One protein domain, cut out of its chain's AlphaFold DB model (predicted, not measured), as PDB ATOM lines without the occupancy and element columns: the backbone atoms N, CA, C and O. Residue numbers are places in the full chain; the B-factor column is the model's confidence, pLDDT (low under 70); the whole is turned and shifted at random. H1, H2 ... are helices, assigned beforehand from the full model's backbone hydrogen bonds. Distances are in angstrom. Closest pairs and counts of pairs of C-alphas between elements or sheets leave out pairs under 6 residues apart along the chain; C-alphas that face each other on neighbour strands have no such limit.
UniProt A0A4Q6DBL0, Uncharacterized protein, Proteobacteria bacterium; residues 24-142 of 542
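AT A GLANCE: This is residues 24 to 142 of the 542 residues of an uncharacterized protein of Proteobacteria bacterium (UniProt A0A4Q6DBL0). Look for a rod built on one long helix, H1, with H4 and H6 crossing it and each other to make a core of three helices. A helical hairpin of H2 and H3 makes one end of the rod, short H5 packs on the first residues of H1 at the other end, and the last 17 residues, 126 to 142, have no named element and fold back from the end of H6 toward the first printed residue. You will find 119 residues printed, with six named helices in the order H1 to H6 and no named strand; the class is all helix, and the helix packing is mostly crossed, with one of five tilted touching pairs at a shallow tilt. The whole is only just compact, close to loose, with a radius of gyration of the C-alphas of 15.9 A, and it spans 53 by 26 by 20 A.

HOW THE PARTS SIT: Start at Thr 24, where H1, residues 24 to 52, begins; with H4, residues 84 to 96, it is one of two hubs, each touching three other helices. H1 touches H4 with residues 35 to 43 alone, at a steep tilt of 49 degrees, opposite ways; their closest C-alphas, those of Val 39 and Ala 91, are 6.0 A apart. H1 also touches H6, residues 107 to 125, the same way at 37 degrees, a tilt only just steep; look at the C-alphas of Leu 40 and Val 117, their closest, 5.8 A apart. H4 and H6 touch with 26 pairs of C-alphas within 8 A, opposite ways at a steep tilt of 45 degrees; the closest are those of Ile 88 and Gly 114, 4.4 A apart. H5, residues 99 to 104, touches H1 residues 24 to 35 alone, at a steep tilt of 60 degrees, opposite ways, and the closest C-alphas are those of Ser 28 and Tyr 104 at 4.6 A. H4 and H5 touch only at the corner by their link, with residues 94 to 96 of H4 alone; the closest C-alphas are those of Arg 95 and Phe 101 at 4.9 A. After H1 in the chain come H2, residues 54 to 61, and H3, residues 67 to 79, which touch as a helical hairpin at a shallow tilt of 21 degrees, opposite ways; the closest C-alphas, those of Ala 59 and Ser 72, are 5.8 A apart. H1 is close to but not clearly touching H2, and the same holds for H1 and H3, whose closest C-alphas, those of Met 50 and Val 76, are 7.4 A apart. H3 and H4 are near each other, while H2 is apart from H4, H5 and H6. In H1, H2, H3, H4, H5 and H6 every O i to N i+4 pair is within hydrogen-bond range.

IN THESE COORDINATES: Find C-alpha 24 at (13.317, -5.808, 30.573); from there H1 runs 42.2 A to C-alpha 52 at (-20.691, -29.663, 38.073). Next come H2, 11.1 A from C-alpha 54 to 61, and H3, 18.7 A from 67 to 79. H4 runs 18.6 A from C-alpha 84 to 96, and H5 8.7 A from 99 to 104. H6 runs 26.8 A from C-alpha 107 to C-alpha 125 at (-15.993, -19.202, 45.531).

THE WHOLE: The two C-alphas farthest apart, those of Thr 24 and Pro 63, are 53.0 A apart, while those of Thr 24 and Ser 142 are 14.1 A apart. The printed part has no cut, and the five links between helices are tight. The mean pLDDT of the printed part is 95.3, and no printed residue is under 70.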
ATOM      1  N   THR A  24      13.500  -4.618  29.727       92.75
ATOM      2  CA  THR A  24      13.317  -5.808  30.573       92.75
ATOM      3  C   THR A  24      12.109  -5.655  31.483       92.75
ATOM      4  O   THR A  24      11.277  -6.561  31.540       92.75
ATOM      5  N   LEU A  25      11.941  -4.509  32.153       94.31
ATOM      6  CA  LEU A  25      10.792  -4.276  33.038       94.31
ATOM      7  C   LEU A  25       9.463  -4.255  32.267       94.31
ATOM      8  O   LEU A  25       8.472  -4.820  32.734       94.31
ATOM      9  N   ARG A  26       9.430  -3.676  31.057       93.94
ATOM     10  CA  ARG A  26       8.239  -3.683  30.184       93.94
ATOM     11  C   ARG A  26       7.860  -5.099  29.750       93.94
ATOM     12  O   ARG A  26       6.683  -5.462  29.817       93.94
ATOM     13  N   LYS A  27       8.840  -5.902  29.318       94.69
ATOM     14  CA  LYS A  27       8.621  -7.313  28.961       94.69
ATOM     15  C   LYS A  27       8.146  -8.102  30.183       94.69
ATOM     16  O   LYS A  27       7.105  -8.750  30.115       94.69
ATOM     17  N   SER A  28       8.817  -7.939  31.319       95.31
ATOM     18  CA  SER A  28       8.471  -8.583  32.593       95.31
ATOM     19  C   SER A  28       7.048  -8.291  33.046       95.31
ATOM     20  O   SER A  28       6.322  -9.209  33.417       95.31
ATOM     21  N   GLU A  29       6.599  -7.040  32.964       95.69
ATOM     22  CA  GLU A  29       5.221  -6.670  33.293       95.69
ATOM     23  C   GLU A  29       4.216  -7.338  32.341       95.69
ATOM     24  O   GLU A  29       3.190  -7.868  32.778       95.69
ATOM     25  N   SER A  30       4.506  -7.323  31.037       96.06
ATOM     26  CA  SER A  30       3.660  -7.938  30.010       96.06
ATOM     27  C   SER A  30       3.511  -9.446  30.234       96.06
ATOM     28  O   SER A  30       2.390  -9.957  30.272       96.06
ATOM     29  N   PHE A  31       4.622 -10.152  30.452       97.12
ATOM     30  CA  PHE A  31       4.634 -11.593  30.693       97.12
ATOM     31  C   PHE A  31       4.041 -11.967  32.054       97.12
ATOM     32  O   PHE A  31       3.225 -12.882  32.115       97.12
ATOM     33  N   SER A  32       4.309 -11.200  33.114       97.12
ATOM     34  CA  SER A  32       3.660 -11.378  34.427       97.12
ATOM     35  C   SER A  32       2.135 -11.284  34.326       97.12
ATOM     36  O   SER A  32       1.396 -12.049  34.945       97.12
ATOM     37  N   LYS A  33       1.637 -10.360  33.499       96.00
ATOM     38  CA  LYS A  33       0.206 -10.198  33.248       96.00
ATOM     39  C   LYS A  33      -0.388 -11.364  32.452       96.00
ATOM     40  O   LYS A  33      -1.491 -11.811  32.766       96.00
ATOM     41  N   LYS A  34       0.323 -11.850  31.430       97.12
ATOM     42  CA  LYS A  34      -0.073 -13.048  30.670       97.12
ATOM     43  C   LYS A  34      -0.131 -14.273  31.585       97.12
ATOM     44  O   LYS A  34      -1.143 -14.964  31.573       97.12
ATOM     45  N   LEU A  35       0.881 -14.468  32.433       98.12
ATOM     46  CA  LEU A  35       0.912 -15.539  33.427       98.12
ATOM     47  C   LEU A  35      -0.278 -15.443  34.390       98.12
ATOM     48  O   LEU A  35      -0.988 -16.425  34.580       98.12
ATOM     49  N   TYR A  36      -0.575 -14.248  34.922       98.25
ATOM     50  CA  TYR A  36      -1.765 -14.027  35.755       98.25
ATOM     51  C   TYR A  36      -3.053 -14.480  35.052       98.25
ATOM     52  O   TYR A  36      -3.881 -15.162  35.652       98.25
ATOM     53  N   ASN A  37      -3.232 -14.109  33.781       98.19
ATOM     54  CA  ASN A  37      -4.417 -14.487  33.012       98.19
ATOM     55  C   ASN A  37      -4.475 -15.995  32.735       98.19
ATOM     56  O   ASN A  37      -5.558 -16.565  32.819       98.19
ATOM     57  N   ALA A  38      -3.341 -16.635  32.440       98.12
ATOM     58  CA  ALA A  38      -3.266 -18.076  32.196       98.12
ATOM     59  C   ALA A  38      -3.636 -18.886  33.450       98.12
ATOM     60  O   ALA A  38      -4.485 -19.779  33.391       98.12
ATOM     61  N   VAL A  39      -3.081 -18.511  34.608       98.38
ATOM     62  CA  VAL A  39      -3.427 -19.121  35.904       98.38
ATOM     63  C   VAL A  39      -4.901 -18.869  36.231       98.38
ATOM     64  O   VAL A  39      -5.612 -19.791  36.620       98.38
ATOM     65  N   LEU A  40      -5.401 -17.642  36.024       98.50
ATOM     66  CA  LEU A  40      -6.804 -17.311  36.284       98.50
ATOM     67  C   LEU A  40      -7.763 -18.122  35.408       98.50
ATOM     68  O   LEU A  40      -8.767 -18.612  35.914       98.50
ATOM     69  N   GLY A  41      -7.472 -18.255  34.113       98.25
ATOM     70  CA  GLY A  41      -8.289 -19.043  33.190       98.25
ATOM     71  C   GLY A  41      -8.363 -20.506  33.614       98.25
ATOM     72  O   GLY A  41      -9.456 -21.059  33.706       98.25
ATOM     73  N   SER A  42      -7.216 -21.084  33.968       98.06
ATOM     74  CA  SER A  42      -7.116 -22.471  34.429       98.06
ATOM     75  C   SER A  42      -7.909 -22.702  35.718       98.06
ATOM     76  O   SER A  42      -8.768 -23.577  35.755       98.06
ATOM     77  N   LEU A  43      -7.726 -21.860  36.743       98.19
ATOM     78  CA  LEU A  43      -8.474 -21.994  38.000       98.19
ATOM     79  C   LEU A  43      -9.976 -21.747  37.827       98.19
ATOM     80  O   LEU A  43     -10.781 -22.359  38.521       98.19
ATOM     81  N   LEU A  44     -10.385 -20.859  36.915       98.00
ATOM     82  CA  LEU A  44     -11.805 -20.670  36.612       98.00
ATOM     83  C   LEU A  44     -12.406 -21.879  35.891       98.00
ATOM     84  O   LEU A  44     -13.563 -22.197  36.158       98.00
ATOM     85  N   LYS A  45     -11.641 -22.550  35.020       97.62
ATOM     86  CA  LYS A  45     -12.052 -23.816  34.404       97.62
ATOM     87  C   LYS A  45     -12.241 -24.883  35.483       97.62
ATOM     88  O   LYS A  45     -13.346 -25.402  35.596       97.62
ATOM     89  N   SER A  46     -11.243 -25.096  36.345       97.00
ATOM     90  CA  SER A  46     -11.344 -26.030  37.478       97.00
ATOM     91  C   SER A  46     -12.519 -25.705  38.398       97.00
ATOM     92  O   SER A  46     -13.258 -26.598  38.786       97.00
ATOM     93  N   PHE A  47     -12.756 -24.426  38.705       96.56
ATOM     94  CA  PHE A  47     -13.896 -24.001  39.519       96.56
ATOM     95  C   PHE A  47     -15.249 -24.314  38.876       96.56
ATOM     96  O   PHE A  47     -16.186 -24.685  39.579       96.56
ATOM     97  N   ASN A  48     -15.373 -24.152  37.558       95.75
ATOM     98  CA  ASN A  48     -16.604 -24.496  36.856       95.75
ATOM     99  C   ASN A  48     -16.815 -26.018  36.824       95.75
ATOM    100  O   ASN A  48     -17.922 -26.455  37.112       95.75
ATOM    101  N   CYS A  49     -15.764 -26.804  36.563       97.06
ATOM    102  CA  CYS A  49     -15.821 -28.270  36.602       97.06
ATOM    103  C   CYS A  49     -16.155 -28.799  38.007       97.06
ATOM    104  O   CYS A  49     -16.991 -29.684  38.146       97.06
ATOM    105  N   MET A  50     -15.570 -28.206  39.053       96.69
ATOM    106  CA  MET A  50     -15.883 -28.536  40.445       96.69
ATOM    107  C   MET A  50     -17.369 -28.318  40.734       96.69
ATOM    108  O   MET A  50     -18.000 -29.124  41.391       96.69
ATOM    109  N   LYS A  51     -17.971 -27.236  40.227       94.38
ATOM    110  CA  LYS A  51     -19.396 -26.965  40.466       94.38
ATOM    111  C   LYS A  51     -20.343 -27.979  39.833       94.38
ATOM    112  O   LYS A  51     -21.477 -28.098  40.289       94.38
ATOM    113  N   THR A  52     -19.909 -28.640  38.769       95.19
ATOM    114  CA  THR A  52     -20.691 -29.663  38.073       95.19
ATOM    115  C   THR A  52     -20.394 -31.072  38.573       95.19
ATOM    116  O   THR A  52     -21.061 -31.995  38.121       95.19
ATOM    117  N   SER A  53     -19.413 -31.249  39.464       96.56
ATOM    118  CA  SER A  53     -18.993 -32.569  39.927       96.56
ATOM    119  C   SER A  53     -19.929 -33.141  40.986       96.56
ATOM    120  O   SER A  53     -20.529 -32.411  41.783       96.56
ATOM    121  N   GLU A  54     -20.018 -34.466  41.008       96.19
ATOM    122  CA  GLU A  54     -20.848 -35.192  41.964       96.19
ATOM    123  C   GLU A  54     -20.405 -34.989  43.425       96.19
ATOM    124  O   GLU A  54     -21.253 -34.642  44.251       96.19
ATOM    125  N   PRO A  55     -19.096 -35.019  43.759       94.50
ATOM    126  CA  PRO A  55     -18.638 -34.726  45.119       94.50
ATOM    127  C   PRO A  55     -19.052 -33.335  45.623       94.50
ATOM    128  O   PRO A  55     -19.365 -33.151  46.801       94.50
ATOM    129  N   TYR A  56     -19.093 -32.330  44.739       94.75
ATOM    130  CA  TYR A  56     -19.528 -30.982  45.105       94.75
ATOM    131  C   TYR A  56     -21.035 -30.908  45.368       94.75
ATOM    132  O   TYR A  56     -21.459 -30.223  46.303       94.75
ATOM    133  N   ARG A  57     -21.843 -31.607  44.559       94.69
ATOM    134  CA  ARG A  57     -23.299 -31.703  44.743       94.69
ATOM    135  C   ARG A  57     -23.641 -32.448  46.027       94.69
ATOM    136  O   ARG A  57     -24.409 -31.925  46.828       94.69
ATOM    137  N   SER A  58     -22.974 -33.569  46.283       93.62
ATOM    138  CA  SER A  58     -23.093 -34.324  47.533       93.62
ATOM    139  C   SER A  58     -22.769 -33.451  48.755       93.62
ATOM    140  O   SER A  58     -23.550 -33.370  49.701       93.62
ATOM    141  N   ALA A  59     -21.683 -32.670  48.706       93.19
ATOM    142  CA  ALA A  59     -21.328 -31.747  49.788       93.19
ATOM    143  C   ALA A  59     -22.348 -30.604  50.004       93.19
ATOM    144  O   ALA A  59     -22.399 -30.015  51.089       93.19
ATOM    145  N   LEU A  60     -23.155 -30.244  48.996       92.75
ATOM    146  CA  LEU A  60     -24.207 -29.230  49.141       92.75
ATOM    147  C   LEU A  60     -25.400 -29.725  49.963       92.75
ATOM    148  O   LEU A  60     -26.017 -28.887  50.631       92.75
ATOM    149  N   LEU A  61     -25.686 -31.031  49.919       94.00
ATOM    150  CA  LEU A  61     -26.798 -31.675  50.630       94.00
ATOM    151  C   LEU A  61     -26.550 -31.762  52.143       94.00
ATOM    152  O   LEU A  61     -27.497 -31.754  52.922       94.00
ATOM    153  N   LEU A  62     -25.283 -31.761  52.573       93.25
ATOM    154  CA  LEU A  62     -24.925 -31.792  53.992       93.25
ATOM    155  C   LEU A  62     -25.391 -30.523  54.746       93.25
ATOM    156  O   LEU A  62     -25.372 -29.414  54.187       93.25
ATOM    157  N   PRO A  63     -25.726 -30.610  56.050       92.31
ATOM    158  CA  PRO A  63     -26.166 -29.461  56.843       92.31
ATOM    159  C   PRO A  63     -25.139 -28.319  56.875       92.31
ATOM    160  O   PRO A  63     -23.942 -28.546  57.062       92.31
ATOM    161  N   LYS A  64     -25.594 -27.062  56.728       86.44
ATOM    162  CA  LYS A  64     -24.724 -25.862  56.616       86.44
ATOM    163  C   LYS A  64     -23.763 -25.671  57.796       86.44
ATOM    164  O   LYS A  64     -22.680 -25.127  57.595       86.44
ATOM    165  N   ALA A  65     -24.170 -26.075  58.996       84.38
ATOM    166  CA  ALA A  65     -23.396 -25.913  60.225       84.38
ATOM    167  C   ALA A  65     -22.479 -27.110  60.544       84.38
ATOM    168  O   ALA A  65     -21.689 -27.027  61.482       84.38
ATOM    169  N   SER A  66     -22.554 -28.206  59.780       90.94
ATOM    170  CA  SER A  66     -21.801 -29.427  60.084       90.94
ATOM    171  C   SER A  66     -20.299 -29.272  59.806       90.94
ATOM    172  O   SER A  66     -19.870 -28.616  58.847       90.94
ATOM    173  N   LYS A  67     -19.472 -29.901  60.651       92.12
ATOM    174  CA  LYS A  67     -18.020 -30.009  60.422       92.12
ATOM    175  C   LYS A  67     -17.725 -30.851  59.178       92.12
ATOM    176  O   LYS A  67     -16.850 -30.483  58.396       92.12
ATOM    177  N   GLU A  68     -18.516 -31.896  58.958       92.19
ATOM    178  CA  GLU A  68     -18.456 -32.785  57.794       92.19
ATOM    179  C   GLU A  68     -18.583 -32.018  56.481       92.19
ATOM    180  O   GLU A  68     -17.699 -32.113  55.636       92.19
ATOM    181  N   ARG A  69     -19.583 -31.134  56.344       91.69
ATOM    182  CA  ARG A  69     -19.731 -30.299  55.143       91.69
ATOM    183  C   ARG A  69     -18.482 -29.482  54.828       91.69
ATOM    184  O   ARG A  69     -18.095 -29.336  53.665       91.69
ATOM    185  N   ASN A  70     -17.854 -28.914  55.856       90.50
ATOM    186  CA  ASN A  70     -16.632 -28.133  55.682       90.50
ATOM    187  C   ASN A  70     -15.459 -29.016  55.240       90.50
ATOM    188  O   ASN A  70     -14.684 -28.591  54.379       90.50
ATOM    189  N   ALA A  71     -15.347 -30.227  55.791       93.62
ATOM    190  CA  ALA A  71     -14.346 -31.210  55.393       93.62
ATOM    191  C   ALA A  71     -14.557 -31.664  53.939       93.62
ATOM    192  O   ALA A  71     -13.618 -31.563  53.147       93.62
ATOM    193  N   SER A  72     -15.785 -32.018  53.546       93.88
ATOM    194  CA  SER A  72     -16.125 -32.416  52.173       93.88
ATOM    195  C   SER A  72     -15.800 -31.313  51.165       93.88
ATOM    196  O   SER A  72     -15.088 -31.552  50.193       93.88
ATOM    197  N   PHE A  73     -16.201 -30.059  51.413       93.50
ATOM    198  CA  PHE A  73     -15.805 -28.949  50.533       93.50
ATOM    199  C   PHE A  73     -14.296 -28.701  50.514       93.50
ATOM    200  O   PHE A  73     -13.767 -28.179  49.531       93.50
ATOM    201  N   SER A  74     -13.584 -29.006  51.597       93.69
ATOM    202  CA  SER A  74     -12.128 -28.916  51.605       93.69
ATOM    203  C   SER A  74     -11.497 -29.985  50.714       93.69
ATOM    204  O   SER A  74     -10.671 -29.628  49.876       93.69
ATOM    205  N   ALA A  75     -11.936 -31.241  50.826       95.38
ATOM    206  CA  ALA A  75     -11.473 -32.355  50.000       95.38
ATOM    207  C   ALA A  75     -11.725 -32.096  48.508       95.38
ATOM    208  O   ALA A  75     -10.784 -32.097  47.718       95.38
ATOM    209  N   VAL A  76     -12.953 -31.712  48.143       96.00
ATOM    210  CA  VAL A  76     -13.316 -31.377  46.756       96.00
ATOM    211  C   VAL A  76     -12.469 -30.218  46.216       96.00
ATOM    212  O   VAL A  76     -12.034 -30.217  45.069       96.00
ATOM    213  N   ARG A  77     -12.156 -29.203  47.031       95.56
ATOM    214  CA  ARG A  77     -11.259 -28.124  46.576       95.56
ATOM    215  C   ARG A  77      -9.831 -28.601  46.341       95.56
ATOM    216  O   ARG A  77      -9.183 -28.071  45.442       95.56
ATOM    217  N   ILE A  78      -9.328 -29.523  47.158       95.81
ATOM    218  CA  ILE A  78      -7.991 -30.097  46.990       95.81
ATOM    219  C   ILE A  78      -7.939 -30.895  45.684       95.81
ATOM    220  O   ILE A  78      -7.062 -30.625  44.866       95.81
ATOM    221  N   GLU A  79      -8.923 -31.765  45.455       95.94
ATOM    222  CA  GLU A  79      -9.076 -32.581  44.242       95.94
ATOM    223  C   GLU A  79      -9.051 -31.725  42.965       95.94
ATOM    224  O   GLU A  79      -8.282 -31.978  42.041       95.94
ATOM    225  N   PHE A  80      -9.813 -30.627  42.940       96.62
ATOM    226  CA  PHE A  80      -9.874 -29.725  41.785       96.62
ATOM    227  C   PHE A  80      -8.728 -28.693  41.729       96.62
ATOM    228  O   PHE A  80      -8.742 -27.792  40.882       96.62
ATOM    229  N   GLY A  81      -7.735 -28.771  42.624       95.25
ATOM    230  CA  GLY A  81      -6.585 -27.859  42.650       95.25
ATOM    231  C   GLY A  81      -6.943 -26.405  42.995       95.25
ATOM    232  O   GLY A  81      -6.258 -25.465  42.589       95.25
ATOM    233  N   LEU A  82      -8.024 -26.189  43.744       96.81
ATOM    234  CA  LEU A  82      -8.538 -24.880  44.159       96.81
ATOM    235  C   LEU A  82      -8.036 -24.499  45.556       96.81
ATOM    236  O   LEU A  82      -8.801 -24.081  46.430       96.81
ATOM    237  N   THR A  83      -6.723 -24.607  45.742       96.88
ATOM    238  CA  THR A  83      -6.004 -24.195  46.954       96.88
ATOM    239  C   THR A  83      -4.936 -23.155  46.615       96.88
ATOM    240  O   THR A  83      -4.509 -23.028  45.464       96.88
ATOM    241  N   GLU A  84      -4.481 -22.388  47.613       97.31
ATOM    242  CA  GLU A  84      -3.396 -21.418  47.404       97.31
ATOM    243  C   GLU A  84      -2.123 -22.116  46.910       97.31
ATOM    244  O   GLU A  84      -1.487 -21.645  45.968       97.31
ATOM    245  N   PHE A  85      -1.793 -23.269  47.496       97.12
ATOM    246  CA  PHE A  85      -0.629 -24.061  47.110       97.12
ATOM    247  C   PHE A  85      -0.712 -24.538  45.655       97.12
ATOM    248  O   PHE A  85       0.222 -24.315  44.885       97.12
ATOM    249  N   ALA A  86      -1.849 -25.106  45.241       97.38
ATOM    250  CA  ALA A  86      -2.052 -25.549  43.864       97.38
ATOM    251  C   ALA A  86      -1.961 -24.381  42.865       97.38
ATOM    252  O   ALA A  86      -1.332 -24.511  41.817       97.38
ATOM    253  N   ALA A  87      -2.493 -23.204  43.209       98.19
ATOM    254  CA  ALA A  87      -2.373 -22.005  42.379       98.19
ATOM    255  C   ALA A  87      -0.920 -21.514  42.235       98.19
ATOM    256  O   ALA A  87      -0.517 -21.082  41.151       98.19
ATOM    257  N   ILE A  88      -0.129 -21.570  43.312       98.25
ATOM    258  CA  ILE A  88       1.309 -21.252  43.295       98.25
ATOM    259  C   ILE A  88       2.075 -22.265  42.435       98.25
ATOM    260  O   ILE A  88       2.911 -21.869  41.616       98.25
ATOM    261  N   SER A  89       1.782 -23.555  42.604       98.12
ATOM    262  CA  SER A  89       2.401 -24.643  41.844       98.12
ATOM    263  C   SER A  89       2.097 -24.510  40.351       98.12
ATOM    264  O   SER A  89       3.013 -24.470  39.533       98.12
ATOM    265  N   LEU A  90       0.831 -24.275  39.991       98.25
ATOM    266  CA  LEU A  90       0.412 -24.023  38.614       98.25
ATOM    267  C   LEU A  90       1.120 -22.807  38.005       98.25
ATOM    268  O   LEU A  90       1.607 -22.879  36.879       98.25
ATOM    269  N   ALA A  91       1.209 -21.692  38.738       98.25
ATOM    270  CA  ALA A  91       1.932 -20.512  38.268       98.25
ATOM    271  C   ALA A  91       3.417 -20.816  38.015       98.25
ATOM    272  O   ALA A  91       3.982 -20.334  37.035       98.25
ATOM    273  N   SER A  92       4.032 -21.639  38.866       97.94
ATOM    274  CA  SER A  92       5.428 -22.060  38.726       97.94
ATOM    275  C   SER A  92       5.621 -22.999  37.531       97.94
ATOM    276  O   SER A  92       6.529 -22.761  36.739       97.94
ATOM    277  N   LYS A  93       4.724 -23.978  37.338       98.06
ATOM    278  CA  LYS A  93       4.715 -24.905  36.193       98.06
ATOM    279  C   LYS A  93       4.544 -24.171  34.865       98.06
ATOM    280  O   LYS A  93       5.283 -24.416  33.918       98.06
ATOM    281  N   LEU A  94       3.591 -23.241  34.789       97.75
ATOM    282  CA  LEU A  94       3.392 -22.429  33.587       97.75
ATOM    283  C   LEU A  94       4.617 -21.557  33.300       97.75
ATOM    284  O   LEU A  94       5.000 -21.409  32.145       97.75
ATOM    285  N   ARG A  95       5.241 -20.999  34.344       97.50
ATOM    286  CA  ARG A  95       6.450 -20.179  34.221       97.50
ATOM    287  C   ARG A  95       7.628 -20.973  33.651       97.50
ATOM    288  O   ARG A  95       8.283 -20.460  32.757       97.50
ATOM    289  N   THR A  96       7.895 -22.183  34.148       96.94
ATOM    290  CA  THR A  96       8.989 -23.038  33.647       96.94
ATOM    291  C   THR A  96       8.696 -23.616  32.267       96.94
ATOM    292  O   THR A  96       9.610 -23.757  31.466       96.94
ATOM    293  N   GLY A  97       7.429 -23.907  31.958       95.88
ATOM    294  CA  GLY A  97       7.018 -24.464  30.663       95.88
ATOM    295  C   GLY A  97       7.079 -23.485  29.485       95.88
ATOM    296  O   GLY A  97       6.789 -23.872  28.359       95.88
ATOM    297  N   SER A  98       7.425 -22.214  29.709       95.62
ATOM    298  CA  SER A  98       7.565 -21.212  28.653       95.62
ATOM    299  C   SER A  98       8.884 -20.466  28.799       95.62
ATOM    300  O   SER A  98       9.093 -19.771  29.791       95.62
ATOM    301  N   LYS A  99       9.733 -20.530  27.765       95.00
ATOM    302  CA  LYS A  99      11.020 -19.814  27.711       95.00
ATOM    303  C   LYS A  99      10.864 -18.319  28.010       95.00
ATOM    304  O   LYS A  99      11.622 -17.752  28.789       95.00
ATOM    305  N   ASP A 100       9.830 -17.685  27.464       93.62
ATOM    306  CA  ASP A 100       9.546 -16.270  27.705       93.62
ATOM    307  C   ASP A 100       9.180 -15.968  29.166       93.62
ATOM    308  O   ASP A 100       9.648 -14.983  29.747       93.62
ATOM    309  N   PHE A 101       8.327 -16.794  29.779       95.56
ATOM    310  CA  PHE A 101       7.996 -16.621  31.192       95.56
ATOM    311  C   PHE A 101       9.210 -16.886  32.071       95.56
ATOM    312  O   PHE A 101       9.460 -16.112  32.995       95.56
ATOM    313  N   ASP A 102       9.991 -17.914  31.757       94.50
ATOM    314  CA  ASP A 102      11.190 -18.252  32.503       94.50
ATOM    315  C   ASP A 102      12.240 -17.134  32.445       94.50
ATOM    316  O   ASP A 102      12.830 -16.819  33.477       94.50
ATOM    317  N   ILE A 103      12.388 -16.438  31.309       94.25
ATOM    318  CA  ILE A 103      13.322 -15.310  31.116       94.25
ATOM    319  C   ILE A 103      12.841 -14.006  31.767       94.25
ATOM    320  O   ILE A 103      13.653 -13.244  32.301       94.25
ATOM    321  N   TYR A 104      11.540 -13.714  31.774       95.62
ATOM    322  CA  TYR A 104      11.043 -12.393  32.193       95.62
ATOM    323  C   TYR A 104      10.295 -12.372  33.534       95.62
ATOM    324  O   TYR A 104      10.135 -11.303  34.127       95.62
ATOM    325  N   VAL A 105       9.869 -13.521  34.057       96.81
ATOM    326  CA  VAL A 105       9.144 -13.618  35.330       96.81
ATOM    327  C   VAL A 105       9.990 -14.389  36.349       96.81
ATOM    328  O   VAL A 105      10.136 -15.607  36.231       96.81
ATOM    329  N   PRO A 106      10.547 -13.711  37.370       96.00
ATOM    330  CA  PRO A 106      11.248 -14.374  38.465       96.00
ATOM    331  C   PRO A 106      10.358 -15.386  39.197       96.00
ATOM    332  O   PRO A 106       9.145 -15.193  39.306       96.00
ATOM    333  N   SER A 107      10.967 -16.434  39.757       95.25
ATOM    334  CA  SER A 107      10.241 -17.517  40.438       95.25
ATOM    335  C   SER A 107       9.300 -16.997  41.535       95.25
ATOM    336  O   SER A 107       8.095 -17.240  41.488       95.25
ATOM    337  N   LYS A 108       9.790 -16.166  42.464       95.44
ATOM    338  CA  LYS A 108       8.956 -15.618  43.556       95.44
ATOM    339  C   LYS A 108       7.864 -14.671  43.085       95.44
ATOM    340  O   LYS A 108       6.793 -14.634  43.685       95.44
ATOM    341  N   VAL A 109       8.093 -13.953  41.988       97.50
ATOM    342  CA  VAL A 109       7.055 -13.138  41.347       97.50
ATOM    343  C   VAL A 109       5.934 -14.036  40.822       97.50
ATOM    344  O   VAL A 109       4.762 -13.724  41.032       97.50
ATOM    345  N   ALA A 110       6.258 -15.165  40.184       97.88
ATOM    346  CA  ALA A 110       5.255 -16.126  39.722       97.88
ATOM    347  C   ALA A 110       4.450 -16.718  40.889       97.88
ATOM    348  O   ALA A 110       3.223 -16.801  40.804       97.88
ATOM    349  N   GLN A 111       5.106 -17.040  42.006       97.31
ATOM    350  CA  GLN A 111       4.420 -17.509  43.212       97.31
ATOM    351  C   GLN A 111       3.443 -16.452  43.758       97.31
ATOM    352  O   GLN A 111       2.278 -16.757  44.012       97.31
ATOM    353  N   GLU A 112       3.866 -15.188  43.876       97.88
ATOM    354  CA  GLU A 112       2.989 -14.087  44.307       97.88
ATOM    355  C   GLU A 112       1.840 -13.818  43.317       97.88
ATOM    356  O   GLU A 112       0.731 -13.467  43.733       97.88
ATOM    357  N   ILE A 113       2.059 -14.028  42.014       98.31
ATOM    358  CA  ILE A 113       0.991 -14.018  41.005       98.31
ATOM    359  C   ILE A 113      -0.017 -15.136  41.291       98.31
ATOM    360  O   ILE A 113      -1.213 -14.845  41.336       98.31
ATOM    361  N   GLY A 114       0.440 -16.366  41.550       98.19
ATOM    362  CA  GLY A 114      -0.414 -17.495  41.939       98.19
ATOM    363  C   GLY A 114      -1.291 -17.167  43.149       98.19
ATOM    364  O   GLY A 114      -2.518 -17.253  43.064       98.19
ATOM    365  N   LYS A 115      -0.693 -16.644  44.229       98.06
ATOM    366  CA  LYS A 115      -1.425 -16.177  45.426       98.06
ATOM    367  C   LYS A 115      -2.459 -15.104  45.100       98.06
ATOM    368  O   LYS A 115      -3.590 -15.133  45.587       98.06
ATOM    369  N   ARG A 116      -2.083 -14.121  44.274       97.50
ATOM    370  CA  ARG A 116      -2.971 -13.025  43.868       97.50
ATOM    371  C   ARG A 116      -4.173 -13.537  43.075       97.50
ATOM    372  O   ARG A 116      -5.280 -13.042  43.287       97.50
ATOM    373  N   VAL A 117      -3.963 -14.494  42.170       98.25
ATOM    374  CA  VAL A 117      -5.043 -15.123  41.402       98.25
ATOM    375  C   VAL A 117      -5.936 -15.945  42.327       98.25
ATOM    376  O   VAL A 117      -7.154 -15.770  42.276       98.25
ATOM    377  N   PHE A 118      -5.357 -16.767  43.208       98.06
ATOM    378  CA  PHE A 118      -6.118 -17.570  44.163       98.06
ATOM    379  C   PHE A 118      -7.053 -16.701  45.002       98.06
ATOM    380  O   PHE A 118      -8.253 -16.940  45.000       98.06
ATOM    381  N   LYS A 119      -6.563 -15.602  45.593       97.19
ATOM    382  CA  LYS A 119      -7.407 -14.650  46.344       97.19
ATOM    383  C   LYS A 119      -8.571 -14.092  45.516       97.19
ATOM    384  O   LYS A 119      -9.646 -13.819  46.050       97.19
ATOM    385  N   ALA A 120      -8.383 -13.886  44.212       96.88
ATOM    386  CA  ALA A 120      -9.454 -13.419  43.336       96.88
ATOM    387  C   ALA A 120     -10.518 -14.504  43.094       96.88
ATOM    388  O   ALA A 120     -11.710 -14.186  43.107       96.88
ATOM    389  N   VAL A 121     -10.096 -15.754  42.888       97.19
ATOM    390  CA  VAL A 121     -10.988 -16.912  42.705       97.19
ATOM    391  C   VAL A 121     -11.682 -17.266  44.015       97.19
ATOM    392  O   VAL A 121     -12.896 -17.408  44.029       97.19
ATOM    393  N   GLU A 122     -10.965 -17.284  45.132       96.19
ATOM    394  CA  GLU A 122     -11.481 -17.535  46.477       96.19
ATOM    395  C   GLU A 122     -12.645 -16.602  46.826       96.19
ATOM    396  O   GLU A 122     -13.713 -17.041  47.255       96.19
ATOM    397  N   ARG A 123     -12.498 -15.301  46.556       95.88
ATOM    398  CA  ARG A 123     -13.599 -14.347  46.729       95.88
ATOM    399  C   ARG A 123     -14.822 -14.705  45.888       95.88
ATOM    400  O   ARG A 123     -15.936 -14.447  46.333       95.88
ATOM    401  N   LYS A 124     -14.636 -15.256  44.686       95.19
ATOM    402  CA  LYS A 124     -15.736 -15.736  43.841       95.19
ATOM    403  C   LYS A 124     -16.345 -17.027  44.397       95.19
ATOM    404  O   LYS A 124     -17.567 -17.125  44.417       95.19
ATOM    405  N   MET A 125     -15.529 -17.958  44.898       93.25
ATOM    406  CA  MET A 125     -15.993 -19.202  45.531       93.25
ATOM    407  C   MET A 125     -16.929 -18.912  46.709       93.25
ATOM    408  O   MET A 125     -18.009 -19.482  46.785       93.25
ATOM    409  N   TYR A 126     -16.569 -17.953  47.566       90.56
ATOM    410  CA  TYR A 126     -17.382 -17.557  48.725       90.56
ATOM    411  C   TYR A 126     -18.464 -16.505  48.422       90.56
ATOM    412  O   TYR A 126     -18.934 -15.835  49.339       90.56
ATOM    413  N   GLY A 127     -18.804 -16.248  47.154       91.19
ATOM    414  CA  GLY A 127     -19.839 -15.268  46.788       91.19
ATOM    415  C   GLY A 127     -19.500 -13.796  47.093       91.19
ATOM    416  O   GLY A 127     -20.296 -12.903  46.817       91.19
ATOM    417  N   LYS A 128     -18.290 -13.498  47.588       91.88
ATOM    418  CA  LYS A 128     -17.786 -12.133  47.862       91.88
ATOM    419  C   LYS A 128     -17.431 -11.352  46.588       91.88
ATOM    420  O   LYS A 128     -17.056 -10.175  46.656       91.88
ATOM    421  N   ALA A 129     -17.469 -11.999  45.425       92.88
ATOM    422  CA  ALA A 129     -17.268 -11.388  44.118       92.88
ATOM    423  C   ALA A 129     -18.132 -12.078  43.054       92.88
ATOM    424  O   ALA A 129     -18.107 -13.297  42.925       92.88
ATOM    425  N   LYS A 130     -18.833 -11.288  42.229       93.44
ATOM    426  CA  LYS A 130     -19.646 -11.817  41.118       93.44
ATOM    427  C   LYS A 130     -18.789 -12.356  39.963       93.44
ATOM    428  O   LYS A 130     -19.170 -13.310  39.293       93.44
ATOM    429  N   ARG A 131     -17.637 -11.729  39.688       94.50
ATOM    430  CA  ARG A 131     -16.748 -12.060  38.558       94.50
ATOM    431  C   ARG A 131     -15.279 -11.833  38.918       94.50
ATOM    432  O   ARG A 131     -14.963 -10.915  39.672       94.50
ATOM    433  N   CYS A 132     -14.395 -12.622  38.310       95.38
ATOM    434  CA  CYS A 132     -12.951 -12.386  38.303       95.38
ATOM    435  C   CYS A 132     -12.572 -11.731  36.969       95.38
ATOM    436  O   CYS A 132     -13.048 -12.154  35.918       95.38
ATOM    437  N   ARG A 133     -11.744 -10.683  37.003       93.69
ATOM    438  CA  ARG A 133     -11.393  -9.903  35.810       93.69
ATOM    439  C   ARG A 133     -10.003 -10.274  35.298       93.69
ATOM    440  O   ARG A 133      -9.021 -10.114  36.024       93.69
ATOM    441  N   PHE A 134      -9.939 -10.672  34.030       96.50
ATOM    442  CA  PHE A 134      -8.694 -10.784  33.274       96.50
ATOM    443  C   PHE A 134      -8.071  -9.406  33.040       96.50
ATOM    444  O   PHE A 134      -8.764  -8.398  32.871       96.50
ATOM    445  N   LYS A 135      -6.745  -9.366  33.033       95.75
ATOM    446  CA  LYS A 135      -5.951  -8.155  32.838       95.75
ATOM    447  C   LYS A 135      -5.799  -7.847  31.357       95.75
ATOM    448  O   LYS A 135      -5.395  -8.711  30.584       95.75
ATOM    449  N   SER A 136      -6.102  -6.612  30.955       94.19
ATOM    450  CA  SER A 136      -6.004  -6.211  29.545       94.19
ATOM    451  C   SER A 136      -4.568  -5.855  29.140       94.19
ATOM    452  O   SER A 136      -3.735  -5.486  29.973       94.19
ATOM    453  N   LYS A 137      -4.269  -5.883  27.833       87.81
ATOM    454  CA  LYS A 137      -2.941  -5.520  27.296       87.81
ATOM    455  C   LYS A 137      -2.484  -4.123  27.745       87.81
ATOM    456  O   LYS A 137      -1.314  -3.954  28.077       87.81
ATOM    457  N   SER A 138      -3.401  -3.157  27.839       83.88
ATOM    458  CA  SER A 138      -3.117  -1.761  28.206       83.88
ATOM    459  C   SER A 138      -3.139  -1.453  29.709       83.88
ATOM    460  O   SER A 138      -2.664  -0.391  30.108       83.88
ATOM    461  N   GLU A 139      -3.674  -2.340  30.555       89.12
ATOM    462  CA  GLU A 139      -3.712  -2.143  32.014       89.12
ATOM    463  C   GLU A 139      -2.296  -2.217  32.609       89.12
ATOM    464  O   GLU A 139      -1.501  -3.059  32.197       89.12
ATOM    465  N   ALA A 140      -1.949  -1.364  33.574       92.06
ATOM    466  CA  ALA A 140      -0.680  -1.512  34.289       92.06
ATOM    467  C   ALA A 140      -0.721  -2.750  35.202       92.06
ATOM    468  O   ALA A 140      -1.763  -3.065  35.783       92.06
ATOM    469  N   PHE A 141       0.403  -3.446  35.346       96.25
ATOM    470  CA  PHE A 141       0.531  -4.600  36.232       96.25
ATOM    471  C   PHE A 141       1.686  -4.403  37.216       96.25
ATOM    472  O   PHE A 141       2.721  -3.835  36.883       96.25
ATOM    473  N   SER A 142       1.479  -4.837  38.455       96.69
ATOM    474  CA  SER A 142       2.454  -4.712  39.537       96.69
ATOM    475  C   SER A 142       3.259  -6.002  39.666       96.69
ATOM    476  O   SER A 142       2.660  -7.075  39.775       96.69
TER     477      SER A 142